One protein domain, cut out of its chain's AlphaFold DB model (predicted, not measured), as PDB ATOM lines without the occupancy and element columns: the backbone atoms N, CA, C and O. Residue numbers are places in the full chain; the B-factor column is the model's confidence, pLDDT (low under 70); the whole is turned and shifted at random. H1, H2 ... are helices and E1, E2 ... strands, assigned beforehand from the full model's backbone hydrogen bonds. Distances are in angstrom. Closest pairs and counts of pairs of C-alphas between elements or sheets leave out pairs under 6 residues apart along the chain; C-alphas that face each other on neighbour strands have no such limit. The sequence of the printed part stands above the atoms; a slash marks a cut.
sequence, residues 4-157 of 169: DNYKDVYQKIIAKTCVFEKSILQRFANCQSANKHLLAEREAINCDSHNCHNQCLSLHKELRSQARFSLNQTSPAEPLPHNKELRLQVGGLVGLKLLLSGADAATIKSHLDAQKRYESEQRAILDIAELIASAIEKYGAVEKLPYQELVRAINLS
ATOM      1  N   ASP A   4      29.101  35.393  95.975       49.19
ATOM      2  CA  ASP A   4      28.546  36.204  97.069       49.19
ATOM      3  C   ASP A   4      27.012  36.300  97.018       49.19
ATOM      4  O   ASP A   4      26.340  36.199  98.043       49.19
ATOM      5  N   ASN A   5      26.436  36.329  95.810       51.16
ATOM      6  CA  ASN A   5      24.982  36.275  95.624       51.16
ATOM      7  C   ASN A   5      24.370  34.957  96.129       51.16
ATOM      8  O   ASN A   5      23.219  34.944  96.562       51.16
ATOM      9  N   TYR A   6      25.117  33.848  96.107       52.31
ATOM     10  CA  TYR A   6      24.607  32.548  96.547       52.31
ATOM     11  C   TYR A   6      24.473  32.484  98.072       52.31
ATOM     12  O   TYR A   6      23.477  31.975  98.580       52.31
ATOM     13  N   LYS A   7      25.438  33.046  98.815       52.69
ATOM     14  CA  LYS A   7      25.416  33.082 100.287       52.69
ATOM     15  C   LYS A   7      24.332  34.012 100.825       52.69
ATOM     16  O   LYS A   7      23.656  33.636 101.778       52.69
ATOM     17  N   ASP A   8      24.108  35.156 100.189       53.41
ATOM     18  CA  ASP A   8      23.068  36.108 100.599       53.41
ATOM     19  C   ASP A   8      21.657  35.588 100.319       53.41
ATOM     20  O   ASP A   8      20.749  35.748 101.141       53.41
ATOM     21  N   VAL A   9      21.465  34.909  99.185       52.97
ATOM     22  CA  VAL A   9      20.218  34.199  98.878       52.97
ATOM     23  C   VAL A   9      20.014  33.043  99.861       52.97
ATOM     24  O   VAL A   9      18.926  32.900 100.410       52.97
ATOM     25  N   TYR A  10      21.060  32.277 100.181       53.88
ATOM     26  CA  TYR A  10      20.991  31.167 101.135       53.88
ATOM     27  C   TYR A  10      20.707  31.632 102.571       53.88
ATOM     28  O   TYR A  10      19.871  31.049 103.255       53.88
ATOM     29  N   GLN A  11      21.322  32.725 103.028       54.31
ATOM     30  CA  GLN A  11      21.046  33.306 104.344       54.31
ATOM     31  C   GLN A  11      19.639  33.901 104.426       54.31
ATOM     32  O   GLN A  11      18.968  33.710 105.438       54.31
ATOM     33  N   LYS A  12      19.135  34.539 103.361       52.56
ATOM     34  CA  LYS A  12      17.736  35.001 103.295       52.56
ATOM     35  C   LYS A  12      16.735  33.838 103.266       52.56
ATOM     36  O   LYS A  12      15.693  33.938 103.909       52.56
ATOM     37  N   ILE A  13      17.075  32.727 102.605       53.56
ATOM     38  CA  ILE A  13      16.299  31.472 102.595       53.56
ATOM     39  C   ILE A  13      16.441  30.690 103.916       53.56
ATOM     40  O   ILE A  13      15.612  29.847 104.207       53.56
ATOM     41  N   ILE A  14      17.420  30.956 104.782       55.75
ATOM     42  CA  ILE A  14      17.535  30.274 106.091       55.75
ATOM     43  C   ILE A  14      17.013  31.133 107.248       55.75
ATOM     44  O   ILE A  14      16.538  30.597 108.247       55.75
ATOM     45  N   ALA A  15      17.024  32.461 107.121       63.69
ATOM     46  CA  ALA A  15      16.758  33.376 108.231       63.69
ATOM     47  C   ALA A  15      15.346  33.283 108.843       63.69
ATOM     48  O   ALA A  15      15.123  33.835 109.921       63.69
ATOM     49  N   LYS A  16      14.381  32.617 108.191       76.38
ATOM     50  CA  LYS A  16      12.997  32.499 108.684       76.38
ATOM     51  C   LYS A  16      12.387  31.123 108.437       76.38
ATOM     52  O   LYS A  16      11.309  31.031 107.851       76.38
ATOM     53  N   THR A  17      13.035  30.056 108.901       90.00
ATOM     54  CA  THR A  17      12.397  28.730 108.943       90.00
ATOM     55  C   THR A  17      11.021  28.830 109.607       90.00
ATOM     56  O   THR A  17      10.856  29.478 110.644       90.00
ATOM     57  N   CYS A  18      10.004  28.227 109.000       94.38
ATOM     58  CA  CYS A  18       8.654  28.249 109.535       94.38
ATOM     59  C   CYS A  18       8.618  27.548 110.898       94.38
ATOM     60  O   CYS A  18       9.049  26.406 111.044       94.38
ATOM     61  N   VAL A  19       8.049  28.213 111.903       96.00
ATOM     62  CA  VAL A  19       7.936  27.664 113.265       96.00
ATOM     63  C   VAL A  19       7.167  26.335 113.265       96.00
ATOM     64  O   VAL A  19       7.524  25.401 113.981       96.00
ATOM     65  N   PHE A  20       6.157  26.219 112.398       96.25
ATOM     66  CA  PHE A  20       5.322  25.029 112.218       96.25
ATOM     67  C   PHE A  20       5.759  24.149 111.030       96.25
ATOM     68  O   PHE A  20       4.966  23.360 110.514       96.25
ATOM     69  N   GLU A  21       7.023  24.254 110.596       94.12
ATOM     70  CA  GLU A  21       7.584  23.501 109.464       94.12
ATOM     71  C   GLU A  21       7.279  22.001 109.548       94.12
ATOM     72  O   GLU A  21       6.884  21.397 108.555       94.12
ATOM     73  N   LYS A  22       7.404  21.382 110.729       92.31
ATOM     74  CA  LYS A  22       7.203  19.932 110.864       92.31
ATOM     75  C   LYS A  22       5.749  19.539 110.619       92.31
ATOM     76  O   LYS A  22       5.510  18.537 109.950       92.31
ATOM     77  N   SER A  23       4.786  20.320 111.114       92.38
ATOM     78  CA  SER A  23       3.367  20.118 110.803       92.38
ATOM     79  C   SER A  23       3.071  20.264 109.311       92.38
ATOM     80  O   SER A  23       2.283  19.479 108.786       92.38
ATOM     81  N   ILE A  24       3.722  21.210 108.628       92.50
ATOM     82  CA  ILE A  24       3.544  21.431 107.185       92.50
ATOM     83  C   ILE A  24       4.173  20.297 106.367       92.50
ATOM     84  O   ILE A  24       3.507  19.701 105.523       92.50
ATOM     85  N   LEU A  25       5.421  19.918 106.660       90.62
ATOM     86  CA  LEU A  25       6.122  18.823 105.976       90.62
ATOM     87  C   LEU A  25       5.397  17.478 106.132       90.62
ATOM     88  O   LEU A  25       5.371  16.670 105.210       90.62
ATOM     89  N   GLN A  26       4.767  17.246 107.286       88.00
ATOM     90  CA  GLN A  26       3.955  16.052 107.539       88.00
ATOM     91  C   GLN A  26       2.501  16.182 107.055       88.00
ATOM     92  O   GLN A  26       1.691  15.294 107.317       88.00
ATOM     93  N   ARG A  27       2.160  17.268 106.344       87.00
ATOM     94  CA  ARG A  27       0.829  17.540 105.769       87.00
ATOM     95  C   ARG A  27      -0.307  17.592 106.798       87.00
ATOM     96  O   ARG A  27      -1.468  17.365 106.468       87.00
ATOM     97  N   PHE A  28       0.008  17.915 108.052       86.25
ATOM     98  CA  PHE A  28      -0.996  18.165 109.090       86.25
ATOM     99  C   PHE A  28      -1.559  19.587 109.037       86.25
ATOM    100  O   PHE A  28      -2.606  19.853 109.629       86.25
ATOM    101  N   ALA A  29      -0.866  20.509 108.372       90.75
ATOM    102  CA  ALA A  29      -1.261  21.903 108.278       90.75
ATOM    103  C   ALA A  29      -0.723  22.552 107.000       90.75
ATOM    104  O   ALA A  29       0.299  22.125 106.471       90.75
ATOM    105  N   ASN A  30      -1.388  23.615 106.568       93.38
ATOM    106  CA  ASN A  30      -0.965  24.534 105.520       93.38
ATOM    107  C   ASN A  30      -0.926  25.961 106.092       93.38
ATOM    108  O   ASN A  30      -1.428  26.228 107.186       93.38
ATOM    109  N   CYS A  31      -0.274  26.878 105.384       95.12
ATOM    110  CA  CYS A  31      -0.184  28.282 105.774       95.12
ATOM    111  C   CYS A  31       0.095  29.134 104.537       95.12
ATOM    112  O   CYS A  31       1.083  28.886 103.851       95.12
ATOM    113  N   GLN A  32      -0.716  30.161 104.283       95.19
ATOM    114  CA  GLN A  32      -0.500  31.115 103.186       95.19
ATOM    115  C   GLN A  32       0.814  31.895 103.304       95.19
ATOM    116  O   GLN A  32       1.369  32.336 102.308       95.19
ATOM    117  N   SER A  33       1.318  32.077 104.530       94.44
ATOM    118  CA  SER A  33       2.594  32.753 104.784       94.44
ATOM    119  C   SER A  33       3.790  31.802 104.721       94.44
ATOM    120  O   SER A  33       4.900  32.230 105.043       94.44
ATOM    121  N   ALA A  34       3.579  30.521 104.395       93.62
ATOM    122  CA  ALA A  34       4.644  29.537 104.282       93.62
ATOM    123  C   ALA A  34       5.099  29.364 102.829       93.62
ATOM    124  O   ALA A  34       4.293  29.081 101.946       93.62
ATOM    125  N   ASN A  35       6.407  29.456 102.610       91.38
ATOM    126  CA  ASN A  35       7.038  29.241 101.315       91.38
ATOM    127  C   ASN A  35       7.816  27.927 101.328       91.38
ATOM    128  O   ASN A  35       8.599  27.677 102.249       91.38
ATOM    129  N   LYS A  36       7.577  27.066 100.337       90.50
ATOM    130  CA  LYS A  36       8.264  25.779 100.211       90.50
ATOM    131  C   LYS A  36       9.437  25.926  99.250       90.50
ATOM    132  O   LYS A  36       9.255  26.273  98.088       90.50
ATOM    133  N   HIS A  37      10.621  25.554  99.719       86.69
ATOM    134  CA  HIS A  37      11.837  25.527  98.920       86.69
ATOM    135  C   HIS A  37      12.355  24.096  98.785       86.69
ATOM    136  O   HIS A  37      12.384  23.335  99.753       86.69
ATOM    137  N   LEU A  38      12.800  23.743  97.581       83.69
ATOM    138  CA  LEU A  38      13.563  22.525  97.339       83.69
ATOM    139  C   LEU A  38      15.049  22.866  97.431       83.69
ATOM    140  O   LEU A  38      15.604  23.526  96.555       83.69
ATOM    141  N   LEU A  39      15.683  22.437  98.519       78.12
ATOM    142  CA  LEU A  39      17.122  22.550  98.722       78.12
ATOM    143  C   LEU A  39      17.737  21.176  98.454       78.12
ATOM    144  O   LEU A  39      17.826  20.328  99.347       78.12
ATOM    145  N   ALA A  40      18.126  20.958  97.195       81.31
ATOM    146  CA  ALA A  40      18.516  19.649  96.672       81.31
ATOM    147  C   ALA A  40      17.411  18.598  96.914       81.31
ATOM    148  O   ALA A  40      16.304  18.750  96.406       81.31
ATOM    149  N   GLU A  41      17.685  17.555  97.701       80.56
ATOM    150  CA  GLU A  41      16.742  16.464  97.996       80.56
ATOM    151  C   GLU A  41      15.846  16.731  99.220       80.56
ATOM    152  O   GLU A  41      15.064  15.867  99.622       80.56
ATOM    153  N   ARG A  42      15.970  17.901  99.860       79.06
ATOM    154  CA  ARG A  42      15.217  18.243 101.074       79.06
ATOM    155  C   ARG A  42      14.236  19.376 100.812       79.06
ATOM    156  O   ARG A  42      14.580  20.390 100.211       79.06
ATOM    157  N   GLU A  43      13.024  19.216 101.329       87.31
ATOM    158  CA  GLU A  43      12.067  20.312 101.439       87.31
ATOM    159  C   GLU A  43      12.397  21.146 102.682       87.31
ATOM    160  O   GLU A  43      12.541  20.598 103.776       87.31
ATOM    161  N   ALA A  44      12.497  22.461 102.509       88.25
ATOM    162  CA  ALA A  44      12.570  23.438 103.589       88.25
ATOM    163  C   ALA A  44      11.335  24.339 103.533       88.25
ATOM    164  O   ALA A  44      10.866  24.679 102.441       88.25
ATOM    165  N   ILE A  45      10.804  24.717 104.697       92.44
ATOM    166  CA  ILE A  45       9.655  25.624 104.779       92.44
ATOM    167  C   ILE A  45      10.065  26.920 105.467       92.44
ATOM    168  O   ILE A  45      10.533  26.911 106.605       92.44
ATOM    169  N   ASN A  46       9.794  28.039 104.811       92.38
ATOM    170  CA  ASN A  46      10.086  29.384 105.282       92.38
ATOM    171  C   ASN A  46       8.817  30.172 105.559       92.38
ATOM    172  O   ASN A  46       7.743  29.793 105.107       92.38
ATOM    173  N   CYS A  47       8.935  31.263 106.312       93.12
ATOM    174  CA  CYS A  47       7.853  32.218 106.489       93.12
ATOM    175  C   CYS A  47       8.160  33.545 105.785       93.12
ATOM    176  O   CYS A  47       9.158  34.199 106.099       93.12
ATOM    177  N   ASP A  48       7.258  33.967 104.898       91.56
ATOM    178  CA  ASP A  48       7.399  35.197 104.106       91.56
ATOM    179  C   ASP A  48       6.951  36.453 104.877       91.56
ATOM    180  O   ASP A  48       7.337  37.574 104.548       91.56
ATOM    181  N   SER A  49       6.199  36.283 105.971       92.56
ATOM    182  CA  SER A  49       5.704  37.380 106.809       92.56
ATOM    183  C   SER A  49       6.414  37.426 108.160       92.56
ATOM    184  O   SER A  49       6.363  36.485 108.950       92.56
ATOM    185  N   HIS A  50       7.057  38.558 108.466       90.81
ATOM    186  CA  HIS A  50       7.715  38.747 109.763       90.81
ATOM    187  C   HIS A  50       6.712  38.754 110.924       90.81
ATOM    188  O   HIS A  50       6.965  38.134 111.953       90.81
ATOM    189  N   ASN A  51       5.560  39.405 110.738       92.19
ATOM    190  CA  ASN A  51       4.514  39.443 111.756       92.19
ATOM    191  C   ASN A  51       3.949  38.037 112.025       92.19
ATOM    192  O   ASN A  51       3.898  37.607 113.174       92.19
ATOM    193  N   CYS A  52       3.628  37.285 110.963       94.19
ATOM    194  CA  CYS A  52       3.147  35.907 111.087       94.19
ATOM    195  C   CYS A  52       4.175  35.019 111.801       94.19
ATOM    196  O   CYS A  52       3.829  34.307 112.744       94.19
ATOM    197  N   HIS A  53       5.450  35.101 111.405       95.25
ATOM    198  CA  HIS A  53       6.526  34.352 112.050       95.25
ATOM    199  C   HIS A  53       6.618  34.664 113.551       95.25
ATOM    200  O   HIS A  53       6.688  33.735 114.355       95.25
ATOM    201  N   ASN A  54       6.566  35.943 113.941       94.81
ATOM    202  CA  ASN A  54       6.626  36.347 115.347       94.81
ATOM    203  C   ASN A  54       5.419  35.828 116.139       94.81
ATOM    204  O   ASN A  54       5.601  35.279 117.220       94.81
ATOM    205  N   GLN A  55       4.205  35.923 115.589       95.94
ATOM    206  CA  GLN A  55       2.999  35.381 116.226       95.94
ATOM    207  C   GLN A  55       3.076  33.856 116.389       95.94
ATOM    208  O   GLN A  55       2.780  33.327 117.463       95.94
ATOM    209  N   CYS A  56       3.536  33.146 115.355       97.12
ATOM    210  CA  CYS A  56       3.749  31.701 115.408       97.12
ATOM    211  C   CYS A  56       4.803  31.323 116.453       97.12
ATOM    212  O   CYS A  56       4.620  30.354 117.189       97.12
ATOM    213  N   LEU A  57       5.896  32.087 116.531       95.88
ATOM    214  CA  LEU A  57       6.976  31.860 117.483       95.88
ATOM    215  C   LEU A  57       6.509  32.104 118.919       95.88
ATOM    216  O   LEU A  57       6.801  31.283 119.788       95.88
ATOM    217  N   SER A  58       5.773  33.190 119.170       96.31
ATOM    218  CA  SER A  58       5.182  33.471 120.482       96.31
ATOM    219  C   SER A  58       4.239  32.347 120.904       96.31
ATOM    220  O   SER A  58       4.386  31.810 122.001       96.31
ATOM    221  N   LEU A  59       3.342  31.911 120.011       97.69
ATOM    222  CA  LEU A  59       2.432  30.802 120.300       97.69
ATOM    223  C   LEU A  59       3.199  29.518 120.612       97.69
ATOM    224  O   LEU A  59       2.909  28.852 121.602       97.69
ATOM    225  N   HIS A  60       4.188  29.170 119.791       97.06
ATOM    226  CA  HIS A  60       4.986  27.963 119.979       97.06
ATOM    227  C   HIS A  60       5.734  27.958 121.314       97.06
ATOM    228  O   HIS A  60       5.675  26.961 122.038       97.06
ATOM    229  N   LYS A  61       6.384  29.074 121.668       95.38
ATOM    230  CA  LYS A  61       7.091  29.226 122.946       95.38
ATOM    231  C   LYS A  61       6.149  29.050 124.128       95.38
ATOM    232  O   LYS A  61       6.486  28.315 125.057       95.38
ATOM    233  N   GLU A  62       4.974  29.665 124.075       96.25
ATOM    234  CA  GLU A  62       4.022  29.590 125.178       96.25
ATOM    235  C   GLU A  62       3.395  28.194 125.283       96.25
ATOM    236  O   GLU A  62       3.412  27.591 126.354       96.25
ATOM    237  N   LEU A  63       2.976  27.589 124.162       95.94
ATOM    238  CA  LEU A  63       2.518  26.194 124.140       95.94
ATOM    239  C   LEU A  63       3.576  25.254 124.724       95.94
ATOM    240  O   LEU A  63       3.259  24.369 125.517       95.94
ATOM    241  N   ARG A  64       4.842  25.444 124.344       94.62
ATOM    242  CA  ARG A  64       5.957  24.645 124.843       94.62
ATOM    243  C   ARG A  64       6.160  24.834 126.339       94.62
ATOM    244  O   ARG A  64       6.369  23.839 127.025       94.62
ATOM    245  N   SER A  65       6.095  26.073 126.830       93.88
ATOM    246  CA  SER A  65       6.215  26.420 128.250       93.88
ATOM    247  C   SER A  65       5.117  25.759 129.089       93.88
ATOM    248  O   SER A  65       5.403  25.104 130.093       93.88
ATOM    249  N   GLN A  66       3.873  25.833 128.621       94.94
ATOM    250  CA  GLN A  66       2.707  25.304 129.328       94.94
ATOM    251  C   GLN A  66       2.598  23.772 129.224       94.94
ATOM    252  O   GLN A  66       2.158  23.100 130.157       94.94
ATOM    253  N   ALA A  67       3.058  23.174 128.120       93.94
ATOM    254  CA  ALA A  67       2.976  21.732 127.881       93.94
ATOM    255  C   ALA A  67       4.199  20.933 128.376       93.94
ATOM    256  O   ALA A  67       4.315  19.747 128.059       93.94
ATOM    257  N   ARG A  68       5.121  21.523 129.151       92.69
ATOM    258  CA  ARG A  68       6.381  20.859 129.563       92.69
ATOM    259  C   ARG A  68       6.165  19.489 130.201       92.69
ATOM    260  O   ARG A  68       6.817  18.518 129.809       92.69
ATOM    261  N   PHE A  69       5.210  19.395 131.124       90.06
ATOM    262  CA  PHE A  69       4.850  18.136 131.780       90.06
ATOM    263  C   PHE A  69       4.221  17.148 130.795       90.06
ATOM    264  O   PHE A  69       4.619  15.993 130.721       90.06
ATOM    265  N   SER A  70       3.299  17.626 129.961       88.88
ATOM    266  CA  SER A  70       2.628  16.841 128.918       88.88
ATOM    267  C   SER A  70       3.595  16.232 127.902       88.88
ATOM    268  O   SER A  70       3.372  15.133 127.383       88.88
ATOM    269  N   LEU A  71       4.690  16.937 127.625       88.94
ATOM    270  CA  LEU A  71       5.746  16.522 126.712       88.94
ATOM    271  C   LEU A  71       6.866  15.738 127.405       88.94
ATOM    272  O   LEU A  71       7.798  15.314 126.719       88.94
ATOM    273  N   ASN A  72       6.807  15.501 128.719       88.12
ATOM    274  CA  ASN A  72       7.903  14.914 129.494       88.12
ATOM    275  C   ASN A  72       9.244  15.602 129.170       88.12
ATOM    276  O   ASN A  72      10.205  14.931 128.775       88.12
ATOM    277  N   GLN A  73       9.276  16.938 129.187       83.06
ATOM    278  CA  GLN A  73      10.507  17.714 129.033       83.06
ATOM    279  C   GLN A  73      11.079  18.075 130.399       83.06
ATOM    280  O   GLN A  73      10.428  18.749 131.194       83.06
ATOM    281  N   THR A  74      12.320  17.664 130.631       78.12
ATOM    282  CA  THR A  74      13.102  17.982 131.831       78.12
ATOM    283  C   THR A  74      13.712  19.383 131.755       78.12
ATOM    284  O   THR A  74      13.688  20.112 132.742       78.12
ATOM    285  N   SER A  75      14.174  19.803 130.572       76.88
ATOM    286  CA  SER A  75      14.759  21.127 130.331       76.88
ATOM    287  C   SER A  75      13.987  21.903 129.251       76.88
ATOM    288  O   SER A  75      13.652  21.329 128.212       76.88
ATOM    289  N   PRO A  76      13.697  23.206 129.446       71.56
ATOM    290  CA  PRO A  76      13.005  24.020 128.448       71.56
ATOM    291  C   PRO A  76      13.909  24.414 127.280       71.56
ATOM    292  O   PRO A  76      13.396  24.675 126.193       71.56
ATOM    293  N   ALA A  77      15.226  24.448 127.497       74.31
ATOM    294  CA  ALA A  77      16.210  24.900 126.518       74.31
ATOM    295  C   ALA A  77      16.581  23.814 125.494       74.31
ATOM    296  O   ALA A  77      17.021  24.129 124.393       74.31
ATOM    297  N   GLU A  78      16.376  22.537 125.820       82.12
ATOM    298  CA  GLU A  78      16.756  21.431 124.936       82.12
ATOM    299  C   GLU A  78      15.771  21.252 123.779       82.12
ATOM    300  O   GLU A  78      14.565  21.174 124.023       82.12
ATOM    301  N   PRO A  79      16.226  21.124 122.521       86.75
ATOM    302  CA  PRO A  79      15.350  20.856 121.386       86.75
ATOM    303  C   PRO A  79      14.388  19.690 121.644       86.75
ATOM    304  O   PRO A  79      14.755  18.656 122.201       86.75
ATOM    305  N   LEU A  80      13.131  19.849 121.224       89.62
ATOM    306  CA  LEU A  80      12.144  18.788 121.366       89.62
ATOM    307  C   LEU A  80      12.456  17.658 120.370       89.62
ATOM    308  O   LEU A  80      12.615  17.926 119.176       89.62
ATOM    309  N   PRO A  81      12.477  16.387 120.814       91.31
ATOM    310  CA  PRO A  81      12.469  15.245 119.911       91.31
ATOM    311  C   PRO A  81      11.332  15.351 118.893       91.31
ATOM    312  O   PRO A  81      10.221  15.746 119.246       91.31
ATOM    313  N   HIS A  82      11.580  14.918 117.654       89.25
ATOM    314  CA  HIS A  82      10.668  15.089 116.514       89.25
ATOM    315  C   HIS A  82       9.190  14.778 116.822       89.25
ATOM    316  O   HIS A  82       8.323  15.610 116.581       89.25
ATOM    317  N   ASN A  83       8.890  13.625 117.430       88.75
ATOM    318  CA  ASN A  83       7.506  13.243 117.752       88.75
ATOM    319  C   ASN A  83       6.854  14.133 118.819       88.75
ATOM    320  O   ASN A  83       5.638  14.316 118.804       88.75
ATOM    321  N   LYS A  84       7.638  14.661 119.766       92.06
ATOM    322  CA  LYS A  84       7.130  15.593 120.780       92.06
ATOM    323  C   LYS A  84       6.894  16.972 120.170       92.06
ATOM    324  O   LYS A  84       5.901  17.604 120.499       92.06
ATOM    325  N   GLU A  85       7.759  17.387 119.252       94.19
ATOM    326  CA  GLU A  85       7.591  18.618 118.485       94.19
ATOM    327  C   GLU A  85       6.345  18.552 117.589       94.19
ATOM    328  O   GLU A  85       5.515  19.448 117.641       94.19
ATOM    329  N   LEU A  86       6.134  17.455 116.852       91.50
ATOM    330  CA  LEU A  86       4.897  17.248 116.087       91.50
ATOM    331  C   LEU A  86       3.657  17.217 116.981       91.50
ATOM    332  O   LEU A  86       2.646  17.823 116.646       91.50
ATOM    333  N   ARG A  87       3.726  16.546 118.136       91.69
ATOM    334  CA  ARG A  87       2.631  16.536 119.119       91.69
ATOM    335  C   ARG A  87       2.295  17.939 119.620       91.69
ATOM    336  O   ARG A  87       1.117  18.263 119.728       91.69
ATOM    337  N   LEU A  88       3.310  18.748 119.918       94.75
ATOM    338  CA  LEU A  88       3.151  20.140 120.326       94.75
ATOM    339  C   LEU A  88       2.513  20.971 119.207       94.75
ATOM    340  O   LEU A  88       1.501  21.624 119.440       94.75
ATOM    341  N   GLN A  89       3.080  20.913 118.000       94.81
ATOM    342  CA  GLN A  89       2.627  21.702 116.858       94.81
ATOM    343  C   GLN A  89       1.206  21.310 116.428       94.81
ATOM    344  O   GLN A  89       0.302  22.139 116.452       94.81
ATOM    345  N   VAL A  90       0.972  20.034 116.107       91.38
ATOM    346  CA  VAL A  90      -0.338  19.543 115.647       91.38
ATOM    347  C   VAL A  90      -1.387  19.672 116.747       91.38
ATOM    348  O   VAL A  90      -2.472  20.188 116.494       91.38
ATOM    349  N   GLY A  91      -1.069  19.252 117.974       91.00
ATOM    350  CA  GLY A  91      -2.019  19.318 119.081       91.00
ATOM    351  C   GLY A  91      -2.372  20.746 119.484       91.00
ATOM    352  O   GLY A  91      -3.532  21.018 119.783       91.00
ATOM    353  N   GLY A  92      -1.404  21.664 119.428       94.25
ATOM    354  CA  GLY A  92      -1.635  23.086 119.655       94.25
ATOM    355  C   GLY A  92      -2.554  23.698 118.601       94.25
ATOM    356  O   GLY A  92      -3.538  24.341 118.955       94.25
ATOM    357  N   LEU A  93      -2.292  23.445 117.314       94.31
ATOM    358  CA  LEU A  93      -3.114  23.967 116.217       94.31
ATOM    359  C   LEU A  93      -4.535  23.377 116.214       94.31
ATOM    360  O   LEU A  93      -5.506  24.106 116.025       94.31
ATOM    361  N   VAL A  94      -4.684  22.072 116.466       90.19
ATOM    362  CA  VAL A  94      -6.009  21.437 116.586       90.19
ATOM    363  C   VAL A  94      -6.770  21.995 117.787       90.19
ATOM    364  O   VAL A  94      -7.943  22.339 117.652       90.19
ATOM    365  N   GLY A  95      -6.109  22.132 118.940       91.12
ATOM    366  CA  GLY A  95      -6.711  22.749 120.121       91.12
ATOM    367  C   GLY A  95      -7.192  24.170 119.836       91.12
ATOM    368  O   GLY A  95      -8.322  24.511 120.171       91.12
ATOM    369  N   LEU A  96      -6.376  24.967 119.145       93.88
ATOM    370  CA  LEU A  96      -6.710  26.344 118.790       93.88
ATOM    371  C   LEU A  96      -7.923  26.422 117.853       93.88
ATOM    372  O   LEU A  96      -8.848  27.189 118.110       93.88
ATOM    373  N   LYS A  97      -7.964  25.575 116.815       91.94
ATOM    374  CA  LYS A  97      -9.113  25.462 115.901       91.94
ATOM    375  C   LYS A  97     -10.402  25.152 116.656       91.94
ATOM    376  O   LYS A  97     -11.421  25.794 116.434       91.94
ATOM    377  N   LEU A  98     -10.348  24.192 117.569       87.81
ATOM    378  CA  LEU A  98     -11.524  23.732 118.300       87.81
ATOM    379  C   LEU A  98     -12.002  24.745 119.347       87.81
ATOM    380  O   LEU A  98     -13.208  24.933 119.493       87.81
ATOM    381  N   LEU A  99     -11.084  25.473 119.983       90.12
ATOM    382  CA  LEU A  99     -11.409  26.614 120.847       90.12
ATOM    383  C   LEU A  99     -12.111  27.747 120.094       90.12
ATOM    384  O   LEU A  99     -13.045  28.370 120.610       90.12
ATOM    385  N   LEU A 100     -11.682  28.019 118.863       91.50
ATOM    386  CA  LEU A 100     -12.345  29.001 118.010       91.50
ATOM    387  C   LEU A 100     -13.756  28.550 117.627       91.50
ATOM    388  O   LEU A 100     -14.672  29.367 117.695       91.50
ATOM    389  N   SER A 101     -13.944  27.259 117.340       88.38
ATOM    390  CA  SER A 101     -15.249  26.657 117.034       88.38
ATOM    391  C   SER A 101     -16.166  26.438 118.249       88.38
ATOM    392  O   SER A 101     -17.306  26.028 118.062       88.38
ATOM    393  N   GLY A 102     -15.694  26.669 119.481       85.69
ATOM    394  CA  GLY A 102     -16.468  26.398 120.701       85.69
ATOM    395  C   GLY A 102     -16.693  24.906 120.982       85.69
ATOM    396  O   GLY A 102     -17.650  24.544 121.659       85.69
ATOM    397  N   ALA A 103     -15.838  24.037 120.438       81.06
ATOM    398  CA  ALA A 103     -15.957  22.594 120.580       81.06
ATOM    399  C   ALA A 103     -15.536  22.114 121.980       81.06
ATOM    400  O   ALA A 103     -14.620  22.657 122.597       81.06
ATOM    401  N   ASP A 104     -16.180  21.050 122.456       77.56
ATOM    402  CA  ASP A 104     -15.897  20.442 123.753       77.56
ATOM    403  C   ASP A 104     -14.776  19.385 123.690       77.56
ATOM    404  O   ASP A 104     -14.296  18.971 122.628       77.56
ATOM    405  N   ALA A 105     -14.352  18.895 124.856       69.69
ATOM    406  CA  ALA A 105     -13.270  17.918 124.950       69.69
ATOM    407  C   ALA A 105     -13.563  16.582 124.243       69.69
ATOM    408  O   ALA A 105     -12.630  15.926 123.764       69.69
ATOM    409  N   ALA A 106     -14.833  16.167 124.168       74.25
ATOM    410  CA  ALA A 106     -15.236  14.968 123.436       74.25
ATOM    411  C   ALA A 106     -15.023  15.148 121.924       74.25
ATOM    412  O   ALA A 106     -14.434  14.279 121.272       74.25
ATOM    413  N   THR A 107     -15.397  16.314 121.395       76.12
ATOM    414  CA  THR A 107     -15.170  16.716 120.003       76.12
ATOM    415  C   THR A 107     -13.676  16.809 119.686       76.12
ATOM    416  O   THR A 107     -13.234  16.266 118.672       76.12
ATOM    417  N   ILE A 108     -12.863  17.370 120.594       70.88
ATOM    418  CA  ILE A 108     -11.392  17.383 120.476       70.88
ATOM    419  C   ILE A 108     -10.830  15.971 120.329       70.88
ATOM    420  O   ILE A 108     -10.052  15.699 119.411       70.88
ATOM    421  N   LYS A 109     -11.246  15.046 121.195       71.81
ATOM    422  CA  LYS A 109     -10.776  13.661 121.135       71.81
ATOM    423  C   LYS A 109     -11.204  12.970 119.837       71.81
ATOM    424  O   LYS A 109     -10.375  12.312 119.215       71.81
ATOM    425  N   SER A 110     -12.452  13.158 119.404       73.06
ATOM    426  CA  SER A 110     -12.972  12.593 118.153       73.06
ATOM    427  C   SER A 110     -12.187  13.082 116.932       73.06
ATOM    428  O   SER A 110     -11.738  12.265 116.126       73.06
ATOM    429  N   HIS A 111     -11.920  14.390 116.839       69.81
ATOM    430  CA  HIS A 111     -11.104  14.963 115.764       69.81
ATOM    431  C   HIS A 111      -9.681  14.398 115.754       69.81
ATOM    432  O   HIS A 111      -9.185  14.015 114.694       69.81
ATOM    433  N   LEU A 112      -9.037  14.283 116.919       69.06
ATOM    434  CA  LEU A 112      -7.680  13.738 117.033       69.06
ATOM    435  C   LEU A 112      -7.616  12.231 116.737       69.06
ATOM    436  O   LEU A 112      -6.675  11.761 116.095       69.06
ATOM    437  N   ASP A 113      -8.612  11.456 117.166       67.88
ATOM    438  CA  ASP A 113      -8.699  10.020 116.881       67.88
ATOM    439  C   ASP A 113      -9.072   9.745 115.416       67.88
ATOM    440  O   ASP A 113      -8.605   8.765 114.828       67.88
ATOM    441  N   ALA A 114      -9.854  10.625 114.789       63.31
ATOM    442  CA  ALA A 114     -10.060  10.625 113.346       63.31
ATOM    443  C   ALA A 114      -8.754  10.952 112.605       63.31
ATOM    444  O   ALA A 114      -8.428  10.283 111.625       63.31
ATOM    445  N   GLN A 115      -7.948  11.894 113.113       60.78
ATOM    446  CA  GLN A 115      -6.664  12.273 112.513       60.78
ATOM    447  C   GLN A 115      -5.650  11.114 112.484       60.78
ATOM    448  O   GLN A 115      -4.856  11.015 111.550       60.78
ATOM    449  N   LYS A 116      -5.725  10.174 113.440       61.38
ATOM    450  CA  LYS A 116      -4.894   8.951 113.477       61.38
ATOM    451  C   LYS A 116      -5.223   7.937 112.368       61.38
ATOM    452  O   LYS A 116      -4.392   7.076 112.080       61.38
ATOM    453  N   ARG A 117      -6.406   8.004 111.739       53.28
ATOM    454  CA  ARG A 117      -6.892   7.022 110.747       53.28
ATOM    455  C   ARG A 117      -6.590   7.438 109.303       53.28
ATOM    456  O   ARG A 117      -7.516   7.712 108.560       53.28
ATOM    457  N   TYR A 118      -5.314   7.605 108.954       43.12
ATOM    458  CA  TYR A 118      -4.634   7.770 107.638       43.12
ATOM    459  C   TYR A 118      -5.294   8.385 106.360       43.12
ATOM    460  O   TYR A 118      -4.536   8.804 105.501       43.12
ATOM    461  N   GLU A 119      -6.612   8.535 106.181       44.06
ATOM    462  CA  GLU A 119      -7.176   8.684 104.817       44.06
ATOM    463  C   GLU A 119      -8.042   9.910 104.461       44.06
ATOM    464  O   GLU A 119      -8.491   9.953 103.324       44.06
ATOM    465  N   SER A 120      -8.294  10.924 105.307       44.38
ATOM    466  CA  SER A 120      -9.140  12.061 104.854       44.38
ATOM    467  C   SER A 120      -8.412  13.402 104.711       44.38
ATOM    468  O   SER A 120      -7.798  13.899 105.652       44.38
ATOM    469  N   GLU A 121      -8.535  14.013 103.527       45.94
ATOM    470  CA  GLU A 121      -8.063  15.367 103.174       45.94
ATOM    471  C   GLU A 121      -8.638  16.469 104.079       45.94
ATOM    472  O   GLU A 121      -8.021  17.513 104.272       45.94
ATOM    473  N   GLN A 122      -9.773  16.221 104.739       50.38
ATOM    474  CA  GLN A 122     -10.466  17.163 105.638       50.38
ATOM    475  C   GLN A 122      -9.762  17.414 106.992       50.38
ATOM    476  O   GLN A 122     -10.350  17.978 107.916       50.38
ATOM    477  N   ARG A 123      -8.506  16.979 107.140       56.28
ATOM    478  CA  ARG A 123      -7.781  16.899 108.423       56.28
ATOM    479  C   ARG A 123      -6.676  17.924 108.607       56.28
ATOM    480  O   ARG A 123      -6.144  18.022 109.714       56.28
ATOM    481  N   ALA A 124      -6.314  18.649 107.555       65.75
ATOM    482  CA  ALA A 124      -5.298  19.678 107.663       65.75
ATOM    483  C   ALA A 124      -5.882  20.929 108.335       65.75
ATOM    484  O   ALA A 124      -7.015  21.337 108.065       65.75
ATOM    485  N   ILE A 125      -5.100  21.563 109.208       81.56
ATOM    486  CA  ILE A 125      -5.313  22.990 109.467       81.56
ATOM    487  C   ILE A 125      -5.088  23.707 108.134       81.56
ATOM    488  O   ILE A 125      -3.996  23.616 107.581       81.56
ATOM    489  N   LEU A 126      -6.132  24.341 107.596       84.31
ATOM    490  CA  LEU A 126      -6.099  24.925 106.251       84.31
ATOM    491  C   LEU A 126      -5.132  26.104 106.167       84.31
ATOM    492  O   LEU A 126      -4.400  26.215 105.191       84.31
ATOM    493  N   ASP A 127      -5.097  26.939 107.204       94.69
ATOM    494  CA  ASP A 127      -4.175  28.061 107.272       94.69
ATOM    495  C   ASP A 127      -3.781  28.367 108.722       94.69
ATOM    496  O   ASP A 127      -4.615  28.717 109.557       94.69
ATOM    497  N   ILE A 128      -2.495  28.204 109.042       96.38
ATOM    498  CA  ILE A 128      -1.949  28.510 110.370       96.38
ATOM    499  C   ILE A 128      -1.973  30.016 110.661       96.38
ATOM    500  O   ILE A 128      -2.268  30.403 111.790       96.38
ATOM    501  N   ALA A 129      -1.646  30.863 109.681       96.38
ATOM    502  CA  ALA A 129      -1.578  32.307 109.877       96.38
ATOM    503  C   ALA A 129      -2.965  32.874 110.191       96.38
ATOM    504  O   ALA A 129      -3.118  33.612 111.164       96.38
ATOM    505  N   GLU A 130      -3.974  32.471 109.418       96.44
ATOM    506  CA  GLU A 130      -5.368  32.858 109.647       96.44
ATOM    507  C   GLU A 130      -5.868  32.336 110.997       96.44
ATOM    508  O   GLU A 130      -6.448  33.082 111.779       96.44
ATOM    509  N   LEU A 131      -5.573  31.073 111.325       96.56
ATOM    510  CA  LEU A 131      -5.988  30.476 112.592       96.56
ATOM    511  C   LEU A 131      -5.442  31.243 113.806       96.56
ATOM    512  O   LEU A 131      -6.171  31.487 114.771       96.56
ATOM    513  N   ILE A 132      -4.159  31.608 113.775       97.25
ATOM    514  CA  ILE A 132      -3.521  32.357 114.862       97.25
ATOM    515  C   ILE A 132      -4.051  33.791 114.906       97.25
ATOM    516  O   ILE A 132      -4.320  34.288 115.999       97.25
ATOM    517  N   ALA A 133      -4.256  34.434 113.754       96.62
ATOM    518  CA  ALA A 133      -4.844  35.768 113.684       96.62
ATOM    519  C   ALA A 133      -6.248  35.796 114.310       96.62
ATOM    520  O   ALA A 133      -6.481  36.596 115.213       96.62
ATOM    521  N   SER A 134      -7.127  34.860 113.944       96.75
ATOM    522  CA  SER A 134      -8.478  34.732 114.512       96.75
ATOM    523  C   SER A 134      -8.462  34.460 116.019       96.75
ATOM    524  O   SER A 134      -9.316  34.937 116.766       96.75
ATOM    525  N   ALA A 135      -7.476  33.703 116.507       96.38
ATOM    526  CA  ALA A 135      -7.302  33.488 117.939       96.38
ATOM    527  C   ALA A 135      -6.853  34.757 118.674       96.38
ATOM    528  O   ALA A 135      -7.385  35.064 119.741       96.38
ATOM    529  N   ILE A 136      -5.909  35.507 118.107       96.62
ATOM    530  CA  ILE A 136      -5.469  36.789 118.666       96.62
ATOM    531  C   ILE A 136      -6.612  37.804 118.635       96.62
ATOM    532  O   ILE A 136      -6.796  38.516 119.613       96.62
ATOM    533  N   GLU A 137      -7.418  37.840 117.578       97.00
ATOM    534  CA  GLU A 137      -8.593  38.710 117.496       97.00
ATOM    535  C   GLU A 137      -9.614  38.385 118.599       97.00
ATOM    536  O   GLU A 137     -10.073  39.280 119.306       97.00
ATOM    537  N   LYS A 138      -9.910  37.096 118.819       96.31
ATOM    538  CA  LYS A 138     -10.887  36.654 119.830       96.31
ATOM    539  C   LYS A 138     -10.409  36.842 121.275       96.31
ATOM    540  O   LYS A 138     -11.211  37.191 122.138       96.31
ATOM    541  N   TYR A 139      -9.136  36.568 121.566       95.94
ATOM    542  CA  TYR A 139      -8.597  36.548 122.939       95.94
ATOM    543  C   TYR A 139      -7.683  37.747 123.262       95.94
ATOM    544  O   TYR A 139      -7.235  37.918 124.397       95.94
ATOM    545  N   GLY A 140      -7.410  38.600 122.277       96.31
ATOM    546  CA  GLY A 140      -6.613  39.823 122.364       96.31
ATOM    547  C   GLY A 140      -5.104  39.622 122.207       96.31
ATOM    548  O   GLY A 140      -4.431  40.487 121.656       96.31
ATOM    549  N   ALA A 141      -4.549  38.514 122.699       94.69
ATOM    550  CA  ALA A 141      -3.123  38.207 122.589       94.69
ATOM    551  C   ALA A 141      -2.870  36.701 122.732       94.69
ATOM    552  O   ALA A 141      -3.712  35.970 123.257       94.69
ATOM    553  N   VAL A 142      -1.688  36.248 122.309       95.50
ATOM    554  CA  VAL A 142      -1.275  34.842 122.433       95.50
ATOM    555  C   VAL A 142      -1.258  34.419 123.904       95.50
ATOM    556  O   VAL A 142      -1.817  33.391 124.262       95.50
ATOM    557  N   GLU A 143      -0.723  35.259 124.781       95.25
ATOM    558  CA  GLU A 143      -0.568  35.000 126.216       95.25
ATOM    559  C   GLU A 143      -1.914  34.850 126.945       95.25
ATOM    560  O   GLU A 143      -1.974  34.299 128.042       95.25
ATOM    561  N   LYS A 144      -3.007  35.330 126.337       95.62
ATOM    562  CA  LYS A 144      -4.367  35.284 126.890       95.62
ATOM    563  C   LYS A 144      -5.170  34.066 126.432       95.62
ATOM    564  O   LYS A 144      -6.333  33.927 126.810       95.62
ATOM    565  N   LEU A 145      -4.587  33.194 125.611       95.56
ATOM    566  CA  LEU A 145      -5.267  31.988 125.155       95.56
ATOM    567  C   LEU A 145      -5.574  31.047 126.335       95.56
ATOM    568  O   LEU A 145      -4.817  30.987 127.306       95.56
ATOM    569  N   PRO A 146      -6.661  30.259 126.266       94.81
ATOM    570  CA  PRO A 146      -7.002  29.300 127.311       94.81
ATOM    571  C   PRO A 146      -6.068  28.076 127.249       94.81
ATOM    572  O   PRO A 146      -6.410  27.012 126.727       94.81
ATOM    573  N   TYR A 147      -4.856  28.227 127.795       94.75
ATOM    574  CA  TYR A 147      -3.782  27.231 127.704       94.75
ATOM    575  C   TYR A 147      -4.117  25.882 128.331       94.75
ATOM    576  O   TYR A 147      -3.595  24.868 127.877       94.75
ATOM    577  N   GLN A 148      -5.016  25.827 129.316       92.62
ATOM    578  CA  GLN A 148      -5.463  24.556 129.893       92.62
ATOM    579  C   GLN A 148      -6.096  23.641 128.831       92.62
ATOM    580  O   GLN A 148      -5.748  22.460 128.745       92.62
ATOM    581  N   GLU A 149      -6.946  24.189 127.961       90.62
ATOM    582  CA  GLU A 149      -7.583  23.431 126.878       90.62
ATOM    583  C   GLU A 149      -6.598  23.108 125.746       90.62
ATOM    584  O   GLU A 149      -6.601  22.000 125.205       90.62
ATOM    585  N   LEU A 150      -5.675  24.025 125.435       92.88
ATOM    586  CA  LEU A 150      -4.610  23.773 124.457       92.88
ATOM    587  C   LEU A 150      -3.681  22.638 124.907       92.88
ATOM    588  O   LEU A 150      -3.385  21.722 124.139       92.88
ATOM    589  N   VAL A 151      -3.262  22.644 126.174       93.69
ATOM    590  CA  VAL A 151      -2.442  21.581 126.766       93.69
ATOM    591  C   VAL A 151      -3.213  20.261 126.803       93.69
ATOM    592  O   VAL A 151      -2.634  19.201 126.546       93.69
ATOM    593  N   ARG A 152      -4.528  20.287 127.048       90.19
ATOM    594  CA  ARG A 152      -5.388  19.100 126.941       90.19
ATOM    595  C   ARG A 152      -5.387  18.529 125.521       90.19
ATOM    596  O   ARG A 152      -5.185  17.324 125.358       90.19
ATOM    597  N   ALA A 153      -5.526  19.369 124.497       89.06
ATOM    598  CA  ALA A 153      -5.453  18.944 123.099       89.06
ATOM    599  C   ALA A 153      -4.072  18.362 122.741       89.06
ATOM    600  O   ALA A 153      -3.988  17.282 122.149       89.06
ATOM    601  N   ILE A 154      -2.981  18.997 123.184       91.06
ATOM    602  CA  ILE A 154      -1.612  18.467 123.045       91.06
ATOM    603  C   ILE A 154      -1.491  17.099 123.723       91.06
ATOM    604  O   ILE A 154      -0.906  16.165 123.164       91.06
ATOM    605  N   ASN A 155      -2.083  16.934 124.906       89.81
ATOM    606  CA  ASN A 155      -2.052  15.667 125.619       89.81
ATOM    607  C   ASN A 155      -2.737  14.537 124.847       89.81
ATOM    608  O   ASN A 155      -2.181  13.439 124.735       89.81
ATOM    609  N   LEU A 156      -3.910  14.819 124.286       85.06
ATOM    610  CA  LEU A 156      -4.695  13.868 123.502       85.06
ATOM    611  C   LEU A 156      -4.035  13.528 122.151       85.06
ATOM    612  O   LEU A 156      -4.210  12.423 121.627       85.06
ATOM    613  N   SER A 157      -3.213  14.441 121.628       79.25
ATOM    614  CA  SER A 157      -2.498  14.323 120.354       79.25
ATOM    615  C   SER A 157      -1.301  13.375 120.447       79.25
ATOM    616  O   SER A 157      -0.144  13.784 120.451       79.25
TER     617      SER A 157
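What this domain is: This is residues 4 to 157 of the 169 residues of an uncharacterized protein of Enterobacterales bacterium (UniProt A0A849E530). Look for a cluster of crossed helices: H3, H5, H6, H7 and the short H2 gather round the long H4. The hairpin of E1 and E2 packs on H2 through E2, and H1 makes an arm whose residues 4 to 9 stick out at one end of the longest axis. The printed part has 154 residues, with seven named helices and two named strands in the order H1, H2, E1, E2, H3, H4, H5, H6, H7; the strands make one antiparallel sheet, and the class is mostly helix. The whole is compact, with a radius of gyration of the C-alphas of 15.7 A, yet elongated in outline, 55 by 34 by 33 A.

How they stand to each other: Start at E1, residues 34 to 39, and E2, residues 42 to 47, an antiparallel hairpin at 150 degrees; N 35 and O 46 are within hydrogen-bond range at 2.9 A, as are N 44 and O 37 at 2.9 A. Find H1, residues 4 to 14: the closest C-alphas of H1 and E2, those of Ile 13 and Asn 46, are 7.1 A apart. For H2, residues 21 to 25, and E2 the closest are Glu 21 and Ile 45, C-alphas 5.5 A apart. H2 touches H4, residues 82 to 100, the hub; the closest C-alphas are Ser 23 and Val 90, 6.1 A. H4 touches H7, residues 147 to 156, at a steep tilt of 54 degrees, opposite ways, with Gly 91 and Ile 154 closest at 4.1 A between C-alphas. H3, residues 50 to 66, touches H4 about perpendicular at 77 degrees, C-alphas 63 and 92 closest at 6.9 A. H6, residues 128 to 139, touches H4 at a steep tilt of 50 degrees, the same way, C-alphas 100 and 135 closest at 6.8 A. H5, residues 105 to 115, touches H4 at a steep tilt of 50 degrees, opposite ways, C-alphas 98 and 108 closest at 6.7 A. H3 and H5 are apart. In each of the seven helices every O i to N i+4 pair is within hydrogen-bond range.

Where its parts are: Find C-alpha 4 at (28.546, 36.204, 97.069), where H1 begins. H4 runs from C-alpha 82 at (10.668, 15.089, 116.514) over 26.9 A, and H3 spans 24.3 A. H7 ends at C-alpha 156, (-4.695, 13.868, 123.502).

The domain as a whole: The two C-alphas farthest apart, of Asp 4 and Ala 106, are 55.3 A apart. The printed part has no cut. Long links join H3 to H4, residues 67 to 81, and H5 to H6, residues 116 to 127. Look for pLDDT under 70 at residues 4 to 15, 105 and 111 to 124.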